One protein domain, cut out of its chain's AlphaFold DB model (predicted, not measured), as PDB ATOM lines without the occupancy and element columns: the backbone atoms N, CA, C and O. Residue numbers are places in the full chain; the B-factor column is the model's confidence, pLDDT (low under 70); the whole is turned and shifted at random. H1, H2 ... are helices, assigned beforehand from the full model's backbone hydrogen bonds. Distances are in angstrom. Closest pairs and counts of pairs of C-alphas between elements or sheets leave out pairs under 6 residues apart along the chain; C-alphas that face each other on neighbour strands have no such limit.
ATOM      1  N   GLU A   9      49.554  50.269  42.938       89.69
ATOM      2  CA  GLU A   9      48.920  49.576  41.814       89.69
ATOM      3  C   GLU A   9      47.671  48.798  42.260       89.69
ATOM      4  O   GLU A   9      46.609  48.895  41.640       89.69
ATOM      5  N   TYR A  10      47.759  48.047  43.363       89.69
ATOM      6  CA  TYR A  10      46.611  47.298  43.882       89.69
ATOM      7  C   TYR A  10      45.573  48.207  44.535       89.69
ATOM      8  O   TYR A  10      44.383  47.895  44.494       89.69
ATOM      9  N   MET A  11      45.990  49.352  45.079       89.69
ATOM     10  CA  MET A  11      45.074  50.385  45.565       89.69
ATOM     11  C   MET A  11      44.243  50.989  44.430       89.69
ATOM     12  O   MET A  11      43.047  51.226  44.599       89.69
ATOM     13  N   GLU A  12      44.848  51.227  43.269       91.62
ATOM     14  CA  GLU A  12      44.137  51.723  42.091       91.62
ATOM     15  C   GLU A  12      43.216  50.655  41.491       91.62
ATOM     16  O   GLU A  12      42.062  50.947  41.174       91.62
ATOM     17  N   LYS A  13      43.664  49.394  41.433       90.69
ATOM     18  CA  LYS A  13      42.800  48.266  41.051       90.69
ATOM     19  C   LYS A  13      41.598  48.145  41.983       90.69
ATOM     20  O   LYS A  13      40.479  48.060  41.494       90.69
ATOM     21  N   ALA A  14      41.812  48.211  43.299       91.06
ATOM     22  CA  ALA A  14      40.746  48.132  44.295       91.06
ATOM     23  C   ALA A  14      39.714  49.263  44.152       91.06
ATOM     24  O   ALA A  14      38.523  49.025  44.332       91.06
ATOM     25  N   LYS A  15      40.150  50.475  43.787       90.25
ATOM     26  CA  LYS A  15      39.256  51.613  43.500       90.25
ATOM     27  C   LYS A  15      38.413  51.418  42.240       90.25
ATOM     28  O   LYS A  15      37.313  51.954  42.176       90.25
ATOM     29  N   ASN A  16      38.932  50.687  41.258       94.06
ATOM     30  CA  ASN A  16      38.258  50.422  39.988       94.06
ATOM     31  C   ASN A  16      37.385  49.155  40.007       94.06
ATOM     32  O   ASN A  16      36.777  48.835  38.987       94.06
ATOM     33  N   LEU A  17      37.315  48.433  41.133       90.88
ATOM     34  CA  LEU A  17      36.451  47.261  41.256       90.88
ATOM     35  C   LEU A  17      34.977  47.667  41.237       90.88
ATOM     36  O   LEU A  17      34.549  48.606  41.913       90.88
ATOM     37  N   SER A  18      34.182  46.894  40.506       91.44
ATOM     38  CA  SER A  18      32.726  46.966  40.589       91.44
ATOM     39  C   SER A  18      32.216  46.398  41.917       91.44
ATOM     40  O   SER A  18      32.883  45.597  42.574       91.44
ATOM     41  N   GLN A  19      31.001  46.779  42.313       88.56
ATOM     42  CA  GLN A  19      30.393  46.309  43.561       88.56
ATOM     43  C   GLN A  19      30.323  44.772  43.638       88.56
ATOM     44  O   GLN A  19      30.618  44.191  44.679       88.56
ATOM     45  N   GLU A  20      30.016  44.112  42.523       91.00
ATOM     46  CA  GLU A  20      29.952  42.650  42.442       91.00
ATOM     47  C   GLU A  20      31.335  42.002  42.639       91.00
ATOM     48  O   GLU A  20      31.475  40.973  43.305       91.00
ATOM     49  N   GLU A  21      32.395  42.619  42.110       88.94
ATOM     50  CA  GLU A  21      33.764  42.151  42.328       88.94
ATOM     51  C   GLU A  21      34.218  42.351  43.769       88.94
ATOM     52  O   GLU A  21      34.883  41.468  44.312       88.94
ATOM     53  N   VAL A  22      33.834  43.467  44.392       89.50
ATOM     54  CA  VAL A  22      34.088  43.746  45.809       89.50
ATOM     55  C   VAL A  22      33.427  42.692  46.690       89.50
ATOM     56  O   VAL A  22      34.112  42.079  47.507       89.50
ATOM     57  N   GLU A  23      32.137  42.416  46.490       89.44
ATOM     58  CA  GLU A  23      31.403  41.397  47.253       89.44
ATOM     59  C   GLU A  23      32.029  40.010  47.069       89.44
ATOM     60  O   GLU A  23      32.254  39.277  48.038       89.44
ATOM     61  N   ARG A  24      32.401  39.663  45.830       89.62
ATOM     62  CA  ARG A  24      33.107  38.412  45.534       89.62
ATOM     63  C   ARG A  24      34.456  38.332  46.250       89.62
ATOM     64  O   ARG A  24      34.819  37.249  46.721       89.62
ATOM     65  N   LEU A  25      35.201  39.438  46.321       88.81
ATOM     66  CA  LEU A  25      36.486  39.505  47.016       88.81
ATOM     67  C   LEU A  25      36.300  39.353  48.527       88.81
ATOM     68  O   LEU A  25      36.969  38.527  49.144       88.81
ATOM     69  N   GLN A  26      35.350  40.086  49.112       85.44
ATOM     70  CA  GLN A  26      35.027  40.028  50.538       85.44
ATOM     71  C   GLN A  26      34.579  38.631  50.970       85.44
ATOM     72  O   GLN A  26      34.994  38.142  52.018       85.44
ATOM     73  N   SER A  27      33.804  37.941  50.132       85.81
ATOM     74  CA  SER A  27      33.355  36.569  50.390       85.81
ATOM     75  C   SER A  27      34.514  35.555  50.446       85.81
ATOM     76  O   SER A  27      34.413  34.510  51.087       85.81
ATOM     77  N   ARG A  28      35.648  35.867  49.800       82.44
ATOM     78  CA  ARG A  28      36.870  35.043  49.784       82.44
ATOM     79  C   ARG A  28      37.973  35.568  50.701       82.44
ATOM     80  O   ARG A  28      38.996  34.895  50.855       82.44
ATOM     81  N   MET A  29      37.787  36.745  51.296       84.00
ATOM     82  CA  MET A  29      38.798  37.375  52.128       84.00
ATOM     83  C   MET A  29      39.183  36.484  53.299       84.00
ATOM     84  O   MET A  29      38.365  35.820  53.940       84.00
ATOM     85  N   ARG A  30      40.473  36.514  53.628       74.94
ATOM     86  CA  ARG A  30      40.963  35.813  54.812       74.94
ATOM     87  C   ARG A  30      40.390  36.471  56.064       74.94
ATOM     88  O   ARG A  30      40.466  37.684  56.223       74.94
ATOM     89  N   THR A  31      39.974  35.662  57.034       75.12
ATOM     90  CA  THR A  31      39.342  36.096  58.296       75.12
ATOM     91  C   THR A  31      40.135  37.171  59.058       75.12
ATOM     92  O   THR A  31      39.568  37.985  59.781       75.12
ATOM     93  N   LYS A  32      41.468  37.208  58.899       75.00
ATOM     94  CA  LYS A  32      42.333  38.239  59.501       75.00
ATOM     95  C   LYS A  32      42.176  39.627  58.873       75.00
ATOM     96  O   LYS A  32      42.397  40.600  59.585       75.00
ATOM     97  N   LEU A  33      41.864  39.713  57.581       79.12
ATOM     98  CA  LEU A  33      41.623  40.971  56.869       79.12
ATOM     99  C   LEU A  33      40.240  41.518  57.219       79.12
ATOM    100  O   LEU A  33      40.153  42.659  57.662       79.12
ATOM    101  N   THR A  34      39.212  40.665  57.181       76.56
ATOM    102  CA  THR A  34      37.840  40.994  57.608       76.56
ATOM    103  C   THR A  34      37.819  41.570  59.023       76.56
ATOM    104  O   THR A  34      37.283  42.643  59.267       76.56
ATOM    105  N   ARG A  35      38.535  40.935  59.956       77.44
ATOM    106  CA  ARG A  35      38.610  41.414  61.340       77.44
ATOM    107  C   ARG A  35      39.288  42.786  61.483       77.44
ATOM    108  O   ARG A  35      39.010  43.509  62.432       77.44
ATOM    109  N   ARG A  36      40.196  43.167  60.577       74.56
ATOM    110  CA  ARG A  36      40.837  44.497  60.607       74.56
ATOM    111  C   ARG A  36      39.990  45.589  59.968       74.56
ATOM    112  O   ARG A  36      40.085  46.731  60.419       74.56
ATOM    113  N   GLU A  37      39.197  45.227  58.966       76.69
ATOM    114  CA  GLU A  37      38.130  46.070  58.425       76.69
ATOM    115  C   GLU A  37      37.118  46.403  59.533       76.69
ATOM    116  O   GLU A  37      36.852  47.573  59.803       76.69
ATOM    117  N   GLU A  38      36.655  45.383  60.265       75.06
ATOM    118  CA  GLU A  38      35.733  45.530  61.403       75.06
ATOM    119  C   GLU A  38      36.332  46.365  62.544       75.06
ATOM    120  O   GLU A  38      35.656  47.214  63.125       75.06
ATOM    121  N   GLU A  39      37.625  46.188  62.841       79.62
ATOM    122  CA  GLU A  39      38.355  47.006  63.819       79.62
ATOM    123  C   GLU A  39      38.619  48.453  63.328       79.62
ATOM    124  O   GLU A  39      39.272  49.217  64.042       79.62
ATOM    125  N   LYS A  40      38.145  48.842  62.127       68.56
ATOM    126  CA  LYS A  40      38.378  50.142  61.457       68.56
ATOM    127  C   LYS A  40      39.853  50.549  61.376       68.56
ATOM    128  O   LYS A  40      40.180  51.730  61.288       68.56
ATOM    129  N   LYS A  41      40.761  49.573  61.415       75.81
ATOM    130  CA  LYS A  41      42.210  49.814  61.321       75.81
ATOM    131  C   LYS A  41      42.673  50.004  59.881       75.81
ATOM    132  O   LYS A  41      43.766  50.517  59.676       75.81
ATOM    133  N   LEU A  42      41.875  49.540  58.923       80.38
ATOM    134  CA  LEU A  42      42.092  49.658  57.487       80.38
ATOM    135  C   LEU A  42      40.751  49.987  56.828       80.38
ATOM    136  O   LEU A  42      39.709  49.491  57.262       80.38
ATOM    137  N   SER A  43      40.775  50.822  55.795       85.38
ATOM    138  CA  SER A  43      39.613  51.078  54.947       85.38
ATOM    139  C   SER A  43      39.321  49.886  54.036       85.38
ATOM    140  O   SER A  43      40.212  49.096  53.721       85.38
ATOM    141  N   LEU A  44      38.081  49.795  53.551       84.44
ATOM    142  CA  LEU A  44      37.669  48.769  52.593       84.44
ATOM    143  C   LEU A  44      38.611  48.701  51.377       84.44
ATOM    144  O   LEU A  44      39.042  47.620  50.999       84.44
ATOM    145  N   ILE A  45      39.000  49.851  50.815       88.19
ATOM    146  CA  ILE A  45      39.917  49.931  49.664       88.19
ATOM    147  C   ILE A  45      41.274  49.294  49.988       88.19
ATOM    148  O   ILE A  45      41.793  48.520  49.191       88.19
ATOM    149  N   GLU A  46      41.837  49.579  51.164       86.62
ATOM    150  CA  GLU A  46      43.121  49.005  51.581       86.62
ATOM    151  C   GLU A  46      43.015  47.498  51.802       86.62
ATOM    152  O   GLU A  46      43.899  46.745  51.406       86.62
ATOM    153  N   VAL A  47      41.918  47.047  52.409       88.12
ATOM    154  CA  VAL A  47      41.665  45.624  52.651       88.12
ATOM    155  C   VAL A  47      41.525  44.864  51.328       88.12
ATOM    156  O   VAL A  47      42.136  43.805  51.170       88.12
ATOM    157  N   LEU A  48      40.788  45.424  50.364       90.12
ATOM    158  CA  LEU A  48      40.629  44.865  49.021       90.12
ATOM    159  C   LEU A  48      41.954  44.835  48.257       90.12
ATOM    160  O   LEU A  48      42.288  43.816  47.658       90.12
ATOM    161  N   ALA A  49      42.730  45.918  48.310       91.69
ATOM    162  CA  ALA A  49      44.033  45.995  47.658       91.69
ATOM    163  C   ALA A  49      45.004  44.943  48.214       91.69
ATOM    164  O   ALA A  49      45.659  44.241  47.447       91.69
ATOM    165  N   ILE A  50      45.038  44.768  49.542       89.38
ATOM    166  CA  ILE A  50      45.862  43.734  50.181       89.38
ATOM    167  C   ILE A  50      45.386  42.344  49.750       89.38
ATOM    168  O   ILE A  50      46.207  41.479  49.462       89.38
ATOM    169  N   GLN A  51      44.074  42.103  49.705       89.25
ATOM    170  CA  GLN A  51      43.537  40.810  49.282       89.25
ATOM    171  C   GLN A  51      43.886  40.492  47.819       89.25
ATOM    172  O   GLN A  51      44.276  39.362  47.539       89.25
ATOM    173  N   LEU A  52      43.802  41.474  46.913       90.81
ATOM    174  CA  LEU A  52      44.199  41.318  45.509       90.81
ATOM    175  C   LEU A  52      45.678  40.945  45.372       90.81
ATOM    176  O   LEU A  52      46.008  39.997  44.666       90.81
ATOM    177  N   GLU A  53      46.558  41.664  46.071       90.81
ATOM    178  CA  GLU A  53      48.002  41.410  46.037       90.81
ATOM    179  C   GLU A  53      48.340  40.002  46.544       90.81
ATOM    180  O   GLU A  53      49.116  39.274  45.927       90.81
ATOM    181  N   LEU A  54      47.689  39.574  47.629       88.06
ATOM    182  CA  LEU A  54      47.849  38.230  48.182       88.06
ATOM    183  C   LEU A  54      47.371  37.133  47.228       88.06
ATOM    184  O   LEU A  54      47.999  36.076  47.145       88.06
ATOM    185  N   ASP A  55      46.249  37.359  46.547       88.81
ATOM    186  CA  ASP A  55      45.708  36.398  45.591       88.81
ATOM    187  C   ASP A  55      46.634  36.250  44.378       88.81
ATOM    188  O   ASP A  55      46.880  35.122  43.942       88.81
ATOM    189  N   ASP A  56      47.214  37.350  43.888       90.56
ATOM    190  CA  ASP A  56      48.192  37.332  42.796       90.56
ATOM    191  C   ASP A  56      49.507  36.647  43.206       90.56
ATOM    192  O   ASP A  56      50.006  35.795  42.463       90.56
ATOM    193  N   GLU A  57      50.038  36.926  44.404       89.69
ATOM    194  CA  GLU A  57      51.201  36.209  44.955       89.69
ATOM    195  C   GLU A  57      50.930  34.700  45.035       89.69
ATOM    196  O   GLU A  57      51.715  33.881  44.544       89.69
ATOM    197  N   GLN A  58      49.781  34.318  45.596       89.31
ATOM    198  CA  GLN A  58      49.398  32.918  45.758       89.31
ATOM    199  C   GLN A  58      49.189  32.224  44.402       89.31
ATOM    200  O   GLN A  58      49.552  31.053  44.234       89.31
ATOM    201  N   LEU A  59      48.629  32.933  43.417       91.19
ATOM    202  CA  LEU A  59      48.459  32.436  42.055       91.19
ATOM    203  C   LEU A  59      49.810  32.255  41.353       91.19
ATOM    204  O   LEU A  59      50.001  31.249  40.662       91.19
ATOM    205  N   SER A  60      50.743  33.190  41.540       91.94
ATOM    206  CA  SER A  60      52.100  33.100  40.998       91.94
ATOM    207  C   SER A  60      52.845  31.898  41.578       91.94
ATOM    208  O   SER A  60      53.307  31.038  40.823       91.94
ATOM    209  N   GLU A  61      52.841  31.741  42.907       92.38
ATOM    210  CA  GLU A  61      53.432  30.573  43.567       92.38
ATOM    211  C   GLU A  61      52.831  29.256  43.059       92.38
ATOM    212  O   GLU A  61      53.537  28.264  42.857       92.38
ATOM    213  N   TRP A  62      51.509  29.217  42.862       93.12
ATOM    214  CA  TRP A  62      50.840  28.028  42.344       93.12
ATOM    215  C   TRP A  62      51.284  27.709  40.914       93.12
ATOM    216  O   TRP A  62      51.545  26.544  40.597       93.12
ATOM    217  N   ARG A  63      51.418  28.725  40.051       93.69
ATOM    218  CA  ARG A  63      51.926  28.560  38.680       93.69
ATOM    219  C   ARG A  63      53.355  28.030  38.681       93.69
ATOM    220  O   ARG A  63      53.632  27.086  37.941       93.69
ATOM    221  N   GLU A  64      54.231  28.565  39.526       93.19
ATOM    222  CA  GLU A  64      55.613  28.094  39.659       93.19
ATOM    223  C   GLU A  64      55.674  26.632  40.110       93.19
ATOM    224  O   GLU A  64      56.282  25.802  39.429       93.19
ATOM    225  N   LYS A  65      54.950  26.282  41.183       91.44
ATOM    226  CA  LYS A  65      54.852  24.900  41.682       91.44
ATOM    227  C   LYS A  65      54.305  23.951  40.615       91.44
ATOM    228  O   LYS A  65      54.807  22.836  40.460       91.44
ATOM    229  N   ARG A  66      53.306  24.383  39.836       90.38
ATOM    230  CA  ARG A  66      52.741  23.597  38.728       90.38
ATOM    231  C   ARG A  66      53.756  23.387  37.604       90.38
ATOM    232  O   ARG A  66      53.872  22.273  37.094       90.38
ATOM    233  N   ILE A  67      54.492  24.429  37.212       92.50
ATOM    234  CA  ILE A  67      55.549  24.337  36.195       92.50
ATOM    235  C   ILE A  67      56.650  23.382  36.668       92.50
ATOM    236  O   ILE A  67      57.091  22.532  35.892       92.50
ATOM    237  N   GLU A  68      57.067  23.479  37.930       91.81
ATOM    238  CA  GLU A  68      58.071  22.593  38.517       91.81
ATOM    239  C   GLU A  68      57.607  21.129  38.530       91.81
ATOM    240  O   GLU A  68      58.349  20.247  38.089       91.81
ATOM    241  N   MET A  69      56.363  20.862  38.947       88.44
ATOM    242  CA  MET A  69      55.762  19.524  38.879       88.44
ATOM    243  C   MET A  69      55.734  18.987  37.450       88.44
ATOM    244  O   MET A  69      56.190  17.873  37.215       88.44
ATOM    245  N   ASN A  70      55.269  19.777  36.479       87.69
ATOM    246  CA  ASN A  70      55.234  19.362  35.075       87.69
ATOM    247  C   ASN A  70      56.633  19.042  34.528       87.69
ATOM    248  O   ASN A  70      56.800  18.065  33.797       87.69
ATOM    249  N   LYS A  71      57.657  19.826  34.899       88.56
ATOM    250  CA  LYS A  71      59.058  19.538  34.545       88.56
ATOM    251  C   LYS A  71      59.539  18.229  35.174       88.56
ATOM    252  O   LYS A  71      60.167  17.427  34.486       88.56
ATOM    253  N   LYS A  72      59.225  17.989  36.452       85.31
ATOM    254  CA  LYS A  72      59.546  16.733  37.151       85.31
ATOM    255  C   LYS A  72      58.851  15.533  36.496       85.31
ATOM    256  O   LYS A  72      59.522  14.549  36.210       85.31
ATOM    257  N   LEU A  73      57.565  15.645  36.163       81.12
ATOM    258  CA  LEU A  73      56.788  14.599  35.480       81.12
ATOM    259  C   LEU A  73      57.340  14.277  34.081       81.12
ATOM    260  O   LEU A  73      57.492  13.105  33.738       81.12
ATOM    261  N   LYS A  74      57.725  15.292  33.291       76.94
ATOM    262  CA  LYS A  74      58.408  15.082  31.998       76.94
ATOM    263  C   LYS A  74      59.767  14.394  32.147       76.94
ATOM    264  O   LYS A  74      60.129  13.567  31.321       76.94
ATOM    265  N   LYS A  75      60.525  14.714  33.198       72.50
ATOM    266  CA  LYS A  75      61.840  14.103  33.451       72.50
ATOM    267  C   LYS A  75      61.739  12.645  33.914       72.50
ATOM    268  O   LYS A  75      62.672  11.886  33.683       72.50
ATOM    269  N   ILE A  76      60.638  12.275  34.568       71.12
ATOM    270  CA  ILE A  76      60.350  10.893  34.979       71.12
ATOM    271  C   ILE A  76      59.872  10.072  33.772       71.12
ATOM    272  O   ILE A  76      60.405   8.998  33.536       71.12
ATOM    273  N   SER A  77      58.962  10.613  32.954       60.75
ATOM    274  CA  SER A  77      58.449   9.938  31.744       60.75
ATOM    275  C   SER A  77      59.450   9.852  30.582       60.75
ATOM    276  O   SER A  77      59.313   8.987  29.729       60.75
ATOM    277  N   GLY A  78      60.470  10.712  30.541       57.81
ATOM    278  CA  GLY A  78      61.552  10.658  29.547       57.81
ATOM    279  C   GLY A  78      62.773   9.826  29.957       57.81
ATOM    280  O   GLY A  78      63.787   9.893  29.273       57.81
ATOM    281  N   LYS A  79      62.726   9.110  31.091       52.50
ATOM    282  CA  LYS A  79      63.836   8.273  31.588       52.50
ATOM    283  C   LYS A  79      63.655   6.771  31.324       52.50
ATOM    284  O   LYS A  79      64.505   5.995  31.742       52.50
TER     285      LYS A  79
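AT A GLANCE: This is residues 9 to 79 of the 81 residues of an uncharacterized protein of Methylotenera versatilis (strain 301) (UniProt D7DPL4). One long helix, H4, has its first part set in a small head, where three short helices, H1, H2 and H3, wrap round it; beyond the head, residues 56 to 79 stick out as a free arm. The arm, of which residues 56 to 77 belong to H4, makes the length of the whole, while the body without it is compact, spanning 24 by 19 by 18 A. The printed part has 71 residues with four named helices, in the order H1, H2, H3, H4, and no named strand; the class is all helix. With a radius of gyration of the C-alphas of 17.1 A it is only just extended, close to loose, and it spans 57 by 23 by 20 A.

HOW THE PARTS SIT: The hub is H4, residues 44 to 77, which touches three other helices. H1, residues 9 to 15, touches H4 at residues 45 to 53 alone; the closest C-alphas, of Tyr 10 and Ala 49, are 4.8 A apart. Their lines stand at a steep tilt of 54 degrees, opposite ways. H2, residues 19 to 28, touches H4 at residues 48 to 51 alone, at a steep tilt of 61 degrees, the same way; the closest C-alphas, of Leu 25 and Leu 48, are 7.1 A apart. H3, residues 31 to 38, touches H4 at residues 44 to 51 alone, at a shallow tilt of 13 degrees, opposite ways; the closest C-alphas, of Leu 33 and Val 47, are 6.3 A apart. H3 and H4 form a helical hairpin. The packing of H1, H2 and H3 with H4 is only just mostly crossed, with 1 of the 3 pairs at a shallow tilt. H2 and H3 are close but not clearly touching, with the C-alphas of Gln 26 and Thr 34 closest at 7.7 A. H1 and H3 are apart, and H1 and H2 are only just apart, closest 8.1 A. Every O i to N i+4 pair is within hydrogen-bond range in H1, H2 and H4; in H3 it is 3 of 4.

IN THESE COORDINATES: H4 measures 48.7 A from C-alpha 44 at (37.669, 48.769, 52.593) to C-alpha 77 at (58.449, 9.938, 31.744). H1 begins with C-alpha 9 at (48.920, 49.576, 41.814) and is 10.0 A long. H2 is 14.4 A long and H3 10.6 A.

THE WHOLE: The C-alphas farthest apart, of Lys 40 and Lys 79, are 57.4 A from each other. The printed part has no cut, and the links H1 to H2, H2 to H3 and H3 to H4 are tight. The mean pLDDT of the printed part is 84.9; residue 40 and residues 77 to 79 are under 70.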